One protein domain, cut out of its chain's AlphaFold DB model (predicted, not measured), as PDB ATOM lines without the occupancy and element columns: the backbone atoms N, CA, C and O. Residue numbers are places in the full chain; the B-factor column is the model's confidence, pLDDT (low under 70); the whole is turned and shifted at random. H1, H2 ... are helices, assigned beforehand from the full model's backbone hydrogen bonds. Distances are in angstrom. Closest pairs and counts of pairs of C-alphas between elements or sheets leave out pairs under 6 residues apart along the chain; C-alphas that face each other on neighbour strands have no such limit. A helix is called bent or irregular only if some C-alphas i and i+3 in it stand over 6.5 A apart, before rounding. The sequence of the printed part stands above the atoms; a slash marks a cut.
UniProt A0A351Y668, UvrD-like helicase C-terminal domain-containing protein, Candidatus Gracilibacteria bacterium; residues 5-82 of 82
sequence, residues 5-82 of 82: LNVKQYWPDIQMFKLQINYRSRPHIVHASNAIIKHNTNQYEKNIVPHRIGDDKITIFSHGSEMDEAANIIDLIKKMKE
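Overview. This is residues 5 to 82 of the 82 residues of the protein "UvrD-like helicase C-terminal domain-containing protein" of Candidatus Gracilibacteria bacterium (UniProt A0A351Y668). The longest helix, H3, makes one end of an open, drawn-out chain; H2 lies in the middle, with residues 38 to 50 folding back beside it, and the small H1 lies at the other end. The printed part has 78 residues with three named helices, in the order H1, H2, H3, and no named strand. Its class is all helix, though only 33 residues are in named elements. The whole is extended, with a radius of gyration of the C-alphas of 18.9 A and spans of 54 by 30 by 19 A.

Along the chain. H3, residues 66 to 81, is 23.0 A long and ends at C-alpha 81 (148.554, -32.885, 225.867). H2, residues 27 to 37, is 15.3 A long. H1, residues 5 to 10, is 10.6 A long, begins at C-alpha 5 (152.681, -32.796, 183.896) and is irregular: C-alphas 5 and 8 are 8.1 A apart.

Arrangement. H3 is apart from H2 and from H1, and H1 and H2 are apart. Residues 21 to 22 pair with residues 49 to 50, parallel. In H2 and H3 every O i to N i+4 pair is within hydrogen-bond range; in H1 0 of 2 are, beside 2 of 3 O i to N i+3 pairs.

Size, cuts and confidence. The C-alphas farthest apart, of Pro 12 and Glu 82, are 55.5 A apart. Residues 9 to 15 and 74 to 82 stand free. Both links are long, with 16 and 28 residues. The printed part has no cut, and no printed residue is under 70 in pLDDT.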
ATOM      1  N   LEU A   5     152.809 -31.503 184.580       87.56
ATOM      2  CA  LEU A   5     152.681 -32.796 183.896       87.56
ATOM      3  C   LEU A   5     153.141 -32.795 182.429       87.56
ATOM      4  O   LEU A   5     153.516 -33.844 181.919       87.56
ATOM      5  N   ASN A   6     153.157 -31.633 181.772       87.81
ATOM      6  CA  ASN A   6     153.513 -31.504 180.359       87.81
ATOM      7  C   ASN A   6     154.860 -30.799 180.151       87.81
ATOM      8  O   ASN A   6     155.181 -30.419 179.031       87.81
ATOM      9  N   VAL A   7     155.672 -30.631 181.202       89.81
ATOM     10  CA  VAL A   7     156.920 -29.840 181.152       89.81
ATOM     11  C   VAL A   7     157.868 -30.268 180.021       89.81
ATOM     12  O   VAL A   7     158.488 -29.421 179.386       89.81
ATOM     13  N   LYS A   8     157.911 -31.568 179.694       87.25
ATOM     14  CA  LYS A   8     158.728 -32.111 178.596       87.25
ATOM     15  C   LYS A   8     158.239 -31.750 177.190       87.25
ATOM     16  O   LYS A   8     159.019 -31.835 176.254       87.25
ATOM     17  N   GLN A   9     156.967 -31.385 177.023       89.88
ATOM     18  CA  GLN A   9     156.443 -30.939 175.727       89.88
ATOM     19  C   GLN A   9     156.950 -29.534 175.382       89.88
ATOM     20  O   GLN A   9     157.155 -29.228 174.214       89.88
ATOM     21  N   TYR A  10     157.170 -28.701 176.402       90.00
ATOM     22  CA  TYR A  10     157.626 -27.319 176.247       90.00
ATOM     23  C   TYR A  10     159.147 -27.191 176.319       90.00
ATOM     24  O   TYR A  10     159.735 -26.390 175.597       90.00
ATOM     25  N   TRP A  11     159.787 -28.011 177.155       92.50
ATOM     26  CA  TRP A  11     161.239 -28.085 177.275       92.50
ATOM     27  C   TRP A  11     161.701 -29.535 177.107       92.50
ATOM     28  O   TRP A  11     161.876 -30.242 178.103       92.50
ATOM     29  N   PRO A  12     161.893 -29.996 175.857       91.00
ATOM     30  CA  PRO A  12     162.302 -31.371 175.566       91.00
ATOM     31  C   PRO A  12     163.619 -31.771 176.240       91.00
ATOM     32  O   PRO A  12     163.764 -32.908 176.687       91.00
ATOM     33  N   ASP A  13     164.536 -30.813 176.387       95.12
ATOM     34  CA  ASP A  13     165.884 -31.033 176.919       95.12
ATOM     35  C   ASP A  13     165.967 -30.927 178.452       95.12
ATOM     36  O   ASP A  13     167.052 -31.002 179.034       95.12
ATOM     37  N   ILE A  14     164.833 -30.746 179.144       93.75
ATOM     38  CA  ILE A  14     164.833 -30.601 180.601       93.75
ATOM     39  C   ILE A  14     165.221 -31.912 181.294       93.75
ATOM     40  O   ILE A  14     164.639 -32.981 181.076       93.75
ATOM     41  N   GLN A  15     166.176 -31.821 182.215       92.94
ATOM     42  CA  GLN A  15     166.507 -32.928 183.103       92.94
ATOM     43  C   GLN A  15     165.514 -32.988 184.265       92.94
ATOM     44  O   GLN A  15     165.255 -31.993 184.941       92.94
ATOM     45  N   MET A  16     164.957 -34.172 184.513       89.19
ATOM     46  CA  MET A  16     164.001 -34.399 185.595       89.19
ATOM     47  C   MET A  16     164.590 -35.331 186.646       89.19
ATOM     48  O   MET A  16     164.931 -36.475 186.348       89.19
ATOM     49  N   PHE A  17     164.608 -34.868 187.893       92.69
ATOM     50  CA  PHE A  17     165.076 -35.635 189.041       92.69
ATOM     51  C   PHE A  17     163.911 -35.892 189.997       92.69
ATOM     52  O   PHE A  17     163.264 -34.960 190.475       92.69
ATOM     53  N   LYS A  18     163.622 -37.166 190.275       91.31
ATOM     54  CA  LYS A  18     162.562 -37.565 191.209       91.31
ATOM     55  C   LYS A  18     163.181 -37.874 192.568       91.31
ATOM     56  O   LYS A  18     163.874 -38.874 192.721       91.31
ATOM     57  N   LEU A  19     162.902 -37.037 193.562       95.81
ATOM     58  CA  LEU A  19     163.295 -37.308 194.944       95.81
ATOM     59  C   LEU A  19     162.265 -38.240 195.582       95.81
ATOM     60  O   LEU A  19     161.125 -37.850 195.826       95.81
ATOM     61  N   GLN A  20     162.663 -39.490 195.806       96.62
ATOM     62  CA  GLN A  20     161.750 -40.555 196.227       96.62
ATOM     63  C   GLN A  20     161.849 -40.912 197.712       96.62
ATOM     64  O   GLN A  20     161.054 -41.710 198.190       96.62
ATOM     65  N   ILE A  21     162.778 -40.325 198.466       97.94
ATOM     66  CA  ILE A  21     162.958 -40.640 199.888       97.94
ATOM     67  C   ILE A  21     162.173 -39.642 200.747       97.94
ATOM     68  O   ILE A  21     162.373 -38.432 200.650       97.94
ATOM     69  N   ASN A  22     161.292 -40.150 201.609       98.25
ATOM     70  CA  ASN A  22     160.544 -39.361 202.582       98.25
ATOM     71  C   ASN A  22     161.194 -39.444 203.966       98.25
ATOM     72  O   ASN A  22     161.163 -40.476 204.632       98.25
ATOM     73  N   TYR A  23     161.737 -38.318 204.419       97.88
ATOM     74  CA  TYR A  23     162.407 -38.196 205.718       97.88
ATOM     75  C   TYR A  23     161.470 -37.786 206.871       97.88
ATOM     76  O   TYR A  23     161.878 -37.751 208.035       97.88
ATOM     77  N   ARG A  24     160.206 -37.462 206.568       96.94
ATOM     78  CA  ARG A  24     159.239 -36.910 207.529       96.94
ATOM     79  C   ARG A  24     158.392 -37.986 208.197       96.94
ATOM     80  O   ARG A  24     158.197 -37.938 209.405       96.94
ATOM     81  N   SER A  25     157.857 -38.920 207.429       97.69
ATOM     82  CA  SER A  25     156.780 -39.803 207.873       97.69
ATOM     83  C   SER A  25     157.279 -41.220 208.141       97.69
ATOM     84  O   SER A  25     158.262 -41.670 207.550       97.69
ATOM     85  N   ARG A  26     156.600 -41.920 209.059       97.38
ATOM     86  CA  ARG A  26     156.837 -43.344 209.337       97.38
ATOM     87  C   ARG A  26     156.288 -44.234 208.207       97.38
ATOM     88  O   ARG A  26     155.423 -43.772 207.453       97.38
ATOM     89  N   PRO A  27     156.745 -45.497 208.100       97.75
ATOM     90  CA  PRO A  27     156.404 -46.372 206.982       97.75
ATOM     91  C   PRO A  27     154.910 -46.538 206.710       97.75
ATOM     92  O   PRO A  27     154.488 -46.341 205.574       97.75
ATOM     93  N   HIS A  28     154.087 -46.799 207.728       96.56
ATOM     94  CA  HIS A  28     152.641 -46.997 207.553       96.56
ATOM     95  C   HIS A  28     151.934 -45.796 206.896       96.56
ATOM     96  O   HIS A  28     151.078 -45.987 206.033       96.56
ATOM     97  N   ILE A  29     152.339 -44.560 207.219       97.06
ATOM     98  CA  ILE A  29     151.791 -43.338 206.601       97.06
ATOM     99  C   ILE A  29     152.233 -43.229 205.140       97.06
ATOM    100  O   ILE A  29     151.424 -42.920 204.262       97.06
ATOM    101  N   VAL A  30     153.521 -43.467 204.866       97.31
ATOM    102  CA  VAL A  30     154.071 -43.369 203.504       97.31
ATOM    103  C   VAL A  30     153.437 -44.423 202.598       97.31
ATOM    104  O   VAL A  30     153.004 -44.101 201.495       97.31
ATOM    105  N   HIS A  31     153.313 -45.658 203.080       96.44
ATOM    106  CA  HIS A  31     152.722 -46.755 202.322       96.44
ATOM    107  C   HIS A  31     151.245 -46.509 202.007       96.44
ATOM    108  O   HIS A  31     150.841 -46.676 200.856       96.44
ATOM    109  N   ALA A  32     150.451 -46.043 202.975       96.25
ATOM    110  CA  ALA A  32     149.052 -45.703 202.720       96.25
ATOM    111  C   ALA A  32     148.911 -44.539 201.729       96.25
ATOM    112  O   ALA A  32     148.081 -44.593 200.825       96.25
ATOM    113  N   SER A  33     149.774 -43.525 201.834       96.06
ATOM    114  CA  SER A  33     149.791 -42.406 200.882       96.06
ATOM    115  C   SER A  33     150.110 -42.876 199.457       96.06
ATOM    116  O   SER A  33     149.439 -42.461 198.514       96.06
ATOM    117  N   ASN A  34     151.091 -43.776 199.294       96.75
ATOM    118  CA  ASN A  34     151.418 -44.391 198.001       96.75
ATOM    119  C   ASN A  34     150.255 -45.227 197.446       96.75
ATOM    120  O   ASN A  34     150.002 -45.195 196.243       96.75
ATOM    121  N   ALA A  35     149.549 -45.969 198.303       95.94
ATOM    122  CA  ALA A  35     148.396 -46.764 197.891       95.94
ATOM    123  C   ALA A  35     147.268 -45.871 197.351       95.94
ATOM    124  O   ALA A  35     146.742 -46.144 196.277       95.94
ATOM    125  N   ILE A  36     146.962 -44.762 198.037       95.69
ATOM    126  CA  ILE A  36     145.919 -43.815 197.615       95.69
ATOM    127  C   ILE A  36     146.317 -43.103 196.315       95.69
ATOM    128  O   ILE A  36     145.543 -43.091 195.360       95.69
ATOM    129  N   ILE A  37     147.531 -42.541 196.235       95.00
ATOM    130  CA  ILE A  37     147.945 -41.751 195.063       95.00
ATOM    131  C   ILE A  37     148.036 -42.595 193.787       95.00
ATOM    132  O   ILE A  37     147.855 -42.059 192.697       95.00
ATOM    133  N   LYS A  38     148.262 -43.912 193.893       95.44
ATOM    134  CA  LYS A  38     148.320 -44.831 192.745       95.44
ATOM    135  C   LYS A  38     147.029 -44.841 191.913       95.44
ATOM    136  O   LYS A  38     147.081 -45.160 190.731       95.44
ATOM    137  N   HIS A  39     145.895 -44.461 192.499       95.94
ATOM    138  CA  HIS A  39     144.616 -44.392 191.790       95.94
ATOM    139  C   HIS A  39     144.476 -43.161 190.876       95.94
ATOM    140  O   HIS A  39     143.573 -43.129 190.041       95.94
ATOM    141  N   ASN A  40     145.358 -42.160 190.985       93.31
ATOM    142  CA  ASN A  40     145.290 -40.969 190.138       93.31
ATOM    143  C   ASN A  40     145.804 -41.254 188.721       93.31
ATOM    144  O   ASN A  40     146.916 -41.750 188.538       93.31
ATOM    145  N   THR A  41     145.030 -40.848 187.714       90.62
ATOM    146  CA  THR A  41     145.368 -41.022 186.290       90.62
ATOM    147  C   THR A  41     146.411 -40.018 185.801       90.62
ATOM    148  O   THR A  41     147.325 -40.374 185.062       90.62
ATOM    149  N   ASN A  42     146.318 -38.764 186.246       89.56
ATOM    150  CA  ASN A  42     147.165 -37.670 185.773       89.56
ATOM    151  C   ASN A  42     148.306 -37.387 186.755       89.56
ATOM    152  O   ASN A  42     148.235 -36.458 187.561       89.56
ATOM    153  N   GLN A  43     149.365 -38.195 186.702       89.06
ATOM    154  CA  GLN A  43     150.536 -38.015 187.556       89.06
ATOM    155  C   GLN A  43     151.834 -38.478 186.898       89.06
ATOM    156  O   GLN A  43     151.849 -39.382 186.068       89.06
ATOM    157  N   TYR A  44     152.955 -37.933 187.369       88.44
ATOM    158  CA  TYR A  44     154.227 -38.632 187.228       88.44
ATOM    159  C   TYR A  44     154.304 -39.763 188.242       88.44
ATOM    160  O   TYR A  44     154.295 -39.514 189.455       88.44
ATOM    161  N   GLU A  45     154.457 -40.981 187.733       88.69
ATOM    162  CA  GLU A  45     154.686 -42.149 188.567       88.69
ATOM    163  C   GLU A  45     155.980 -41.981 189.370       88.69
ATOM    164  O   GLU A  45     157.046 -41.627 188.846       88.69
ATOM    165  N   LYS A  46     155.856 -42.182 190.677       91.44
ATOM    166  CA  LYS A  46     156.939 -42.139 191.653       91.44
ATOM    167  C   LYS A  46     156.538 -43.024 192.821       91.44
ATOM    168  O   LYS A  46     155.389 -42.994 193.247       91.44
ATOM    169  N   ASN A  47     157.493 -43.777 193.345       93.81
ATOM    170  CA  ASN A  47     157.301 -44.579 194.546       93.81
ATOM    171  C   ASN A  47     158.041 -43.914 195.706       93.81
ATOM    172  O   ASN A  47     159.263 -43.795 195.642       93.81
ATOM    173  N   ILE A  48     157.324 -43.439 196.722       97.50
ATOM    174  CA  ILE A  48     157.949 -42.760 197.858       97.50
ATOM    175  C   ILE A  48     158.353 -43.791 198.914       97.50
ATOM    176  O   ILE A  48     157.520 -44.561 199.376       97.50
ATOM    177  N   VAL A  49     159.615 -43.804 199.327       97.81
ATOM    178  CA  VAL A  49     160.145 -44.749 200.317       97.81
ATOM    179  C   VAL A  49     160.368 -44.023 201.647       97.81
ATOM    180  O   VAL A  49     160.985 -42.953 201.651       97.81
ATOM    181  N   PRO A  50     159.870 -44.545 202.780       97.75
ATOM    182  CA  PRO A  50     160.130 -43.964 204.094       97.75
ATOM    183  C   PRO A  50     161.601 -44.148 204.490       97.75
ATOM    184  O   PRO A  50     162.155 -45.234 204.358       97.75
ATOM    185  N   HIS A  51     162.227 -43.096 205.018       98.44
ATOM    186  CA  HIS A  51     163.539 -43.196 205.665       98.44
ATOM    187  C   HIS A  51     163.423 -43.595 207.143       98.44
ATOM    188  O   HIS A  51     164.287 -44.280 207.682       98.44
ATOM    189  N   ARG A  52     162.360 -43.142 207.819       97.44
ATOM    190  CA  ARG A  52     162.107 -43.493 209.221       97.44
ATOM    191  C   ARG A  52     161.680 -44.955 209.328       97.44
ATOM    192  O   ARG A  52     161.041 -45.482 208.423       97.44
ATOM    193  N   ILE A  53     161.954 -45.561 210.478       95.94
ATOM    194  CA  ILE A  53     161.501 -46.910 210.831       95.94
ATOM    195  C   ILE A  53     160.246 -46.858 211.715       95.94
ATOM    196  O   ILE A  53     159.934 -45.822 212.309       95.94
ATOM    197  N   GLY A  54     159.531 -47.976 211.797       93.88
ATOM    198  CA  GLY A  54     158.350 -48.148 212.643       93.88
ATOM    199  C   GLY A  54     157.278 -48.993 211.961       93.88
ATOM    200  O   GLY A  54     157.217 -49.032 210.734       93.88
ATOM    201  N   ASP A  55     156.435 -49.629 212.768       91.38
ATOM    202  CA  ASP A  55     155.389 -50.555 212.310       91.38
ATOM    203  C   ASP A  55     154.027 -50.256 212.962       91.38
ATOM    204  O   ASP A  55     153.194 -51.135 213.178       91.38
ATOM    205  N   ASP A  56     153.796 -48.992 213.333       94.12
ATOM    206  CA  ASP A  56     152.483 -48.593 213.842       94.12
ATOM    207  C   ASP A  56     151.410 -48.765 212.757       94.12
ATOM    208  O   ASP A  56     151.696 -48.794 211.559       94.12
ATOM    209  N   LYS A  57     150.146 -48.826 213.175       94.50
ATOM    210  CA  LYS A  57     149.005 -48.908 212.261       94.50
ATOM    211  C   LYS A  57     148.301 -47.564 212.156       94.50
ATOM    212  O   LYS A  57     148.218 -46.807 213.121       94.50
ATOM    213  N   ILE A  58     147.731 -47.300 210.981       95.06
ATOM    214  CA  ILE A  58     146.779 -46.199 210.821       95.06
ATOM    215  C   ILE A  58     145.530 -46.552 211.622       95.06
ATOM    216  O   ILE A  58     144.945 -47.617 211.430       95.06
ATOM    217  N   THR A  59     145.148 -45.661 212.530       93.56
ATOM    218  CA  THR A  59     143.932 -45.815 213.328       93.56
ATOM    219  C   THR A  59     142.766 -45.178 212.586       93.56
ATOM    220  O   THR A  59     142.898 -44.070 212.067       93.56
ATOM    221  N   ILE A  60     141.638 -45.884 212.518       94.50
ATOM    222  CA  ILE A  60     140.399 -45.416 211.897       94.50
ATOM    223  C   ILE A  60     139.318 -45.455 212.971       94.50
ATOM    224  O   ILE A  60     139.129 -46.486 213.616       94.50
ATOM    225  N   PHE A  61     138.620 -44.338 213.147       93.81
ATOM    226  CA  PHE A  61     137.468 -44.231 214.032       93.81
ATOM    227  C   PHE A  61     136.204 -44.073 213.187       93.81
ATOM    228  O   PHE A  61     136.230 -43.439 212.133       93.81
ATOM    229  N   SER A  62     135.102 -44.661 213.636       95.25
ATOM    230  CA  SER A  62     133.793 -44.505 213.006       95.25
ATOM    231  C   SER A  62     132.806 -44.031 214.058       95.25
ATOM    232  O   SER A  62     132.761 -44.583 215.156       95.25
ATOM    233  N   HIS A  63     132.033 -43.007 213.715       96.38
ATOM    234  CA  HIS A  63     131.115 -42.332 214.624       96.38
ATOM    235  C   HIS A  63     129.707 -42.318 214.025       96.38
ATOM    236  O   HIS A  63     129.547 -42.360 212.805       96.38
ATOM    237  N   GLY A  64     128.688 -42.294 214.887       95.94
ATOM    238  CA  GLY A  64     127.284 -42.282 214.463       95.94
ATOM    239  C   GLY A  64     126.797 -40.910 213.996       95.94
ATOM    240  O   GLY A  64     125.817 -40.827 213.260       95.94
ATOM    241  N   SER A  65     127.481 -39.840 214.405       97.75
ATOM    242  CA  SER A  65     127.177 -38.463 214.028       97.75
ATOM    243  C   SER A  65     128.441 -37.597 213.997       97.75
ATOM    244  O   SER A  65     129.458 -37.935 214.605       97.75
ATOM    245  N   GLU A  66     128.355 -36.447 213.327       97.19
ATOM    246  CA  GLU A  66     129.426 -35.438 213.284       97.19
ATOM    247  C   GLU A  66     129.751 -34.876 214.682       97.19
ATOM    248  O   GLU A  66     130.905 -34.585 214.993       97.19
ATOM    249  N   MET A  67     128.743 -34.766 215.558       97.75
ATOM    250  CA  MET A  67     128.927 -34.292 216.936       97.75
ATOM    251  C   MET A  67     129.712 -35.299 217.785       97.75
ATOM    252  O   MET A  67     130.565 -34.889 218.575       97.75
ATOM    253  N   ASP A  68     129.466 -36.600 217.599       97.44
ATOM    254  CA  ASP A  68     130.211 -37.661 218.291       97.44
ATOM    255  C   ASP A  68     131.676 -37.693 217.843       97.44
ATOM    256  O   ASP A  68     132.578 -37.828 218.672       97.44
ATOM    257  N   GLU A  69     131.926 -37.523 216.539       97.81
ATOM    258  CA  GLU A  69     133.282 -37.407 216.001       97.81
ATOM    259  C   GLU A  69     134.007 -36.196 216.599       97.81
ATOM    260  O   GLU A  69     135.119 -36.331 217.115       97.81
ATOM    261  N   ALA A  70     133.367 -35.023 216.607       97.56
ATOM    262  CA  ALA A  70     133.954 -33.809 217.165       97.56
ATOM    263  C   ALA A  70     134.312 -33.968 218.653       97.56
ATOM    264  O   ALA A  70     135.413 -33.595 219.069       97.56
ATOM    265  N   ALA A  71     133.414 -34.558 219.450       97.19
ATOM    266  CA  ALA A  71     133.663 -34.833 220.863       97.19
ATOM    267  C   ALA A  71     134.849 -35.795 221.059       97.19
ATOM    268  O   ALA A  71     135.734 -35.523 221.874       97.19
ATOM    269  N   ASN A  72     134.920 -36.873 220.266       96.56
ATOM    270  CA  ASN A  72     136.025 -37.830 220.314       96.56
ATOM    271  C   ASN A  72     137.379 -37.170 220.004       96.56
ATOM    272  O   ASN A  72     138.348 -37.378 220.737       96.56
ATOM    273  N   ILE A  73     137.443 -36.330 218.965       96.50
ATOM    274  CA  ILE A  73     138.667 -35.609 218.591       96.50
ATOM    275  C   ILE A  73     139.125 -34.664 219.707       96.50
ATOM    276  O   ILE A  73     140.316 -34.623 220.023       96.50
ATOM    277  N   ILE A  74     138.202 -33.934 220.345       97.06
ATOM    278  CA  ILE A  74     138.526 -33.060 221.484       97.06
ATOM    279  C   ILE A  74     139.160 -33.870 222.620       97.06
ATOM    280  O   ILE A  74     140.177 -33.455 223.182       97.06
ATOM    281  N   ASP A  75     138.591 -35.027 222.948       96.12
ATOM    282  CA  ASP A  75     139.105 -35.873 224.023       96.12
ATOM    283  C   ASP A  75     140.454 -36.513 223.679       96.12
ATOM    284  O   ASP A  75     141.321 -36.612 224.549       96.12
ATOM    285  N   LEU A  76     140.684 -36.889 222.416       95.94
ATOM    286  CA  LEU A  76     141.995 -37.351 221.949       95.94
ATOM    287  C   LEU A  76     143.060 -36.257 222.089       95.94
ATOM    288  O   LEU A  76     144.141 -36.525 222.611       95.94
ATOM    289  N   ILE A  77     142.753 -35.021 221.687       96.69
ATOM    290  CA  ILE A  77     143.684 -33.889 221.811       96.69
ATOM    291  C   ILE A  77     144.030 -33.628 223.281       96.69
ATOM    292  O   ILE A  77     145.203 -33.425 223.599       96.69
ATOM    293  N   LYS A  78     143.040 -33.657 224.186       97.00
ATOM    294  CA  LYS A  78     143.278 -33.497 225.631       97.00
ATOM    295  C   LYS A  78     144.228 -34.573 226.160       97.00
ATOM    296  O   LYS A  78     145.228 -34.226 226.777       97.00
ATOM    297  N   LYS A  79     143.973 -35.846 225.834       96.00
ATOM    298  CA  LYS A  79     144.813 -36.987 226.245       96.00
ATOM    299  C   LYS A  79     146.242 -36.929 225.708       96.00
ATOM    300  O   LYS A  79     147.129 -37.488 226.328       96.00
ATOM    301  N   MET A  80     146.467 -36.314 224.546       93.81
ATOM    302  CA  MET A  80     147.811 -36.160 223.969       93.81
ATOM    303  C   MET A  80     148.604 -34.991 224.567       93.81
ATOM    304  O   MET A  80     149.811 -34.905 224.345       93.81
ATOM    305  N   LYS A  81     147.924 -34.044 225.224       91.00
ATOM    306  CA  LYS A  81     148.554 -32.885 225.867       91.00
ATOM    307  C   LYS A  81     149.039 -33.207 227.284       91.00
ATOM    308  O   LYS A  81     149.975 -32.557 227.747       91.00
ATOM    309  N   GLU A  82     148.357 -34.131 227.953       74.50
ATOM    310  CA  GLU A  82     148.765 -34.717 229.237       74.50
ATOM    311  C   GLU A  82     149.984 -35.633 229.065       74.50
ATOM    312  O   GLU A  82     150.880 -35.553 229.935       74.50
TER     313      GLU A  82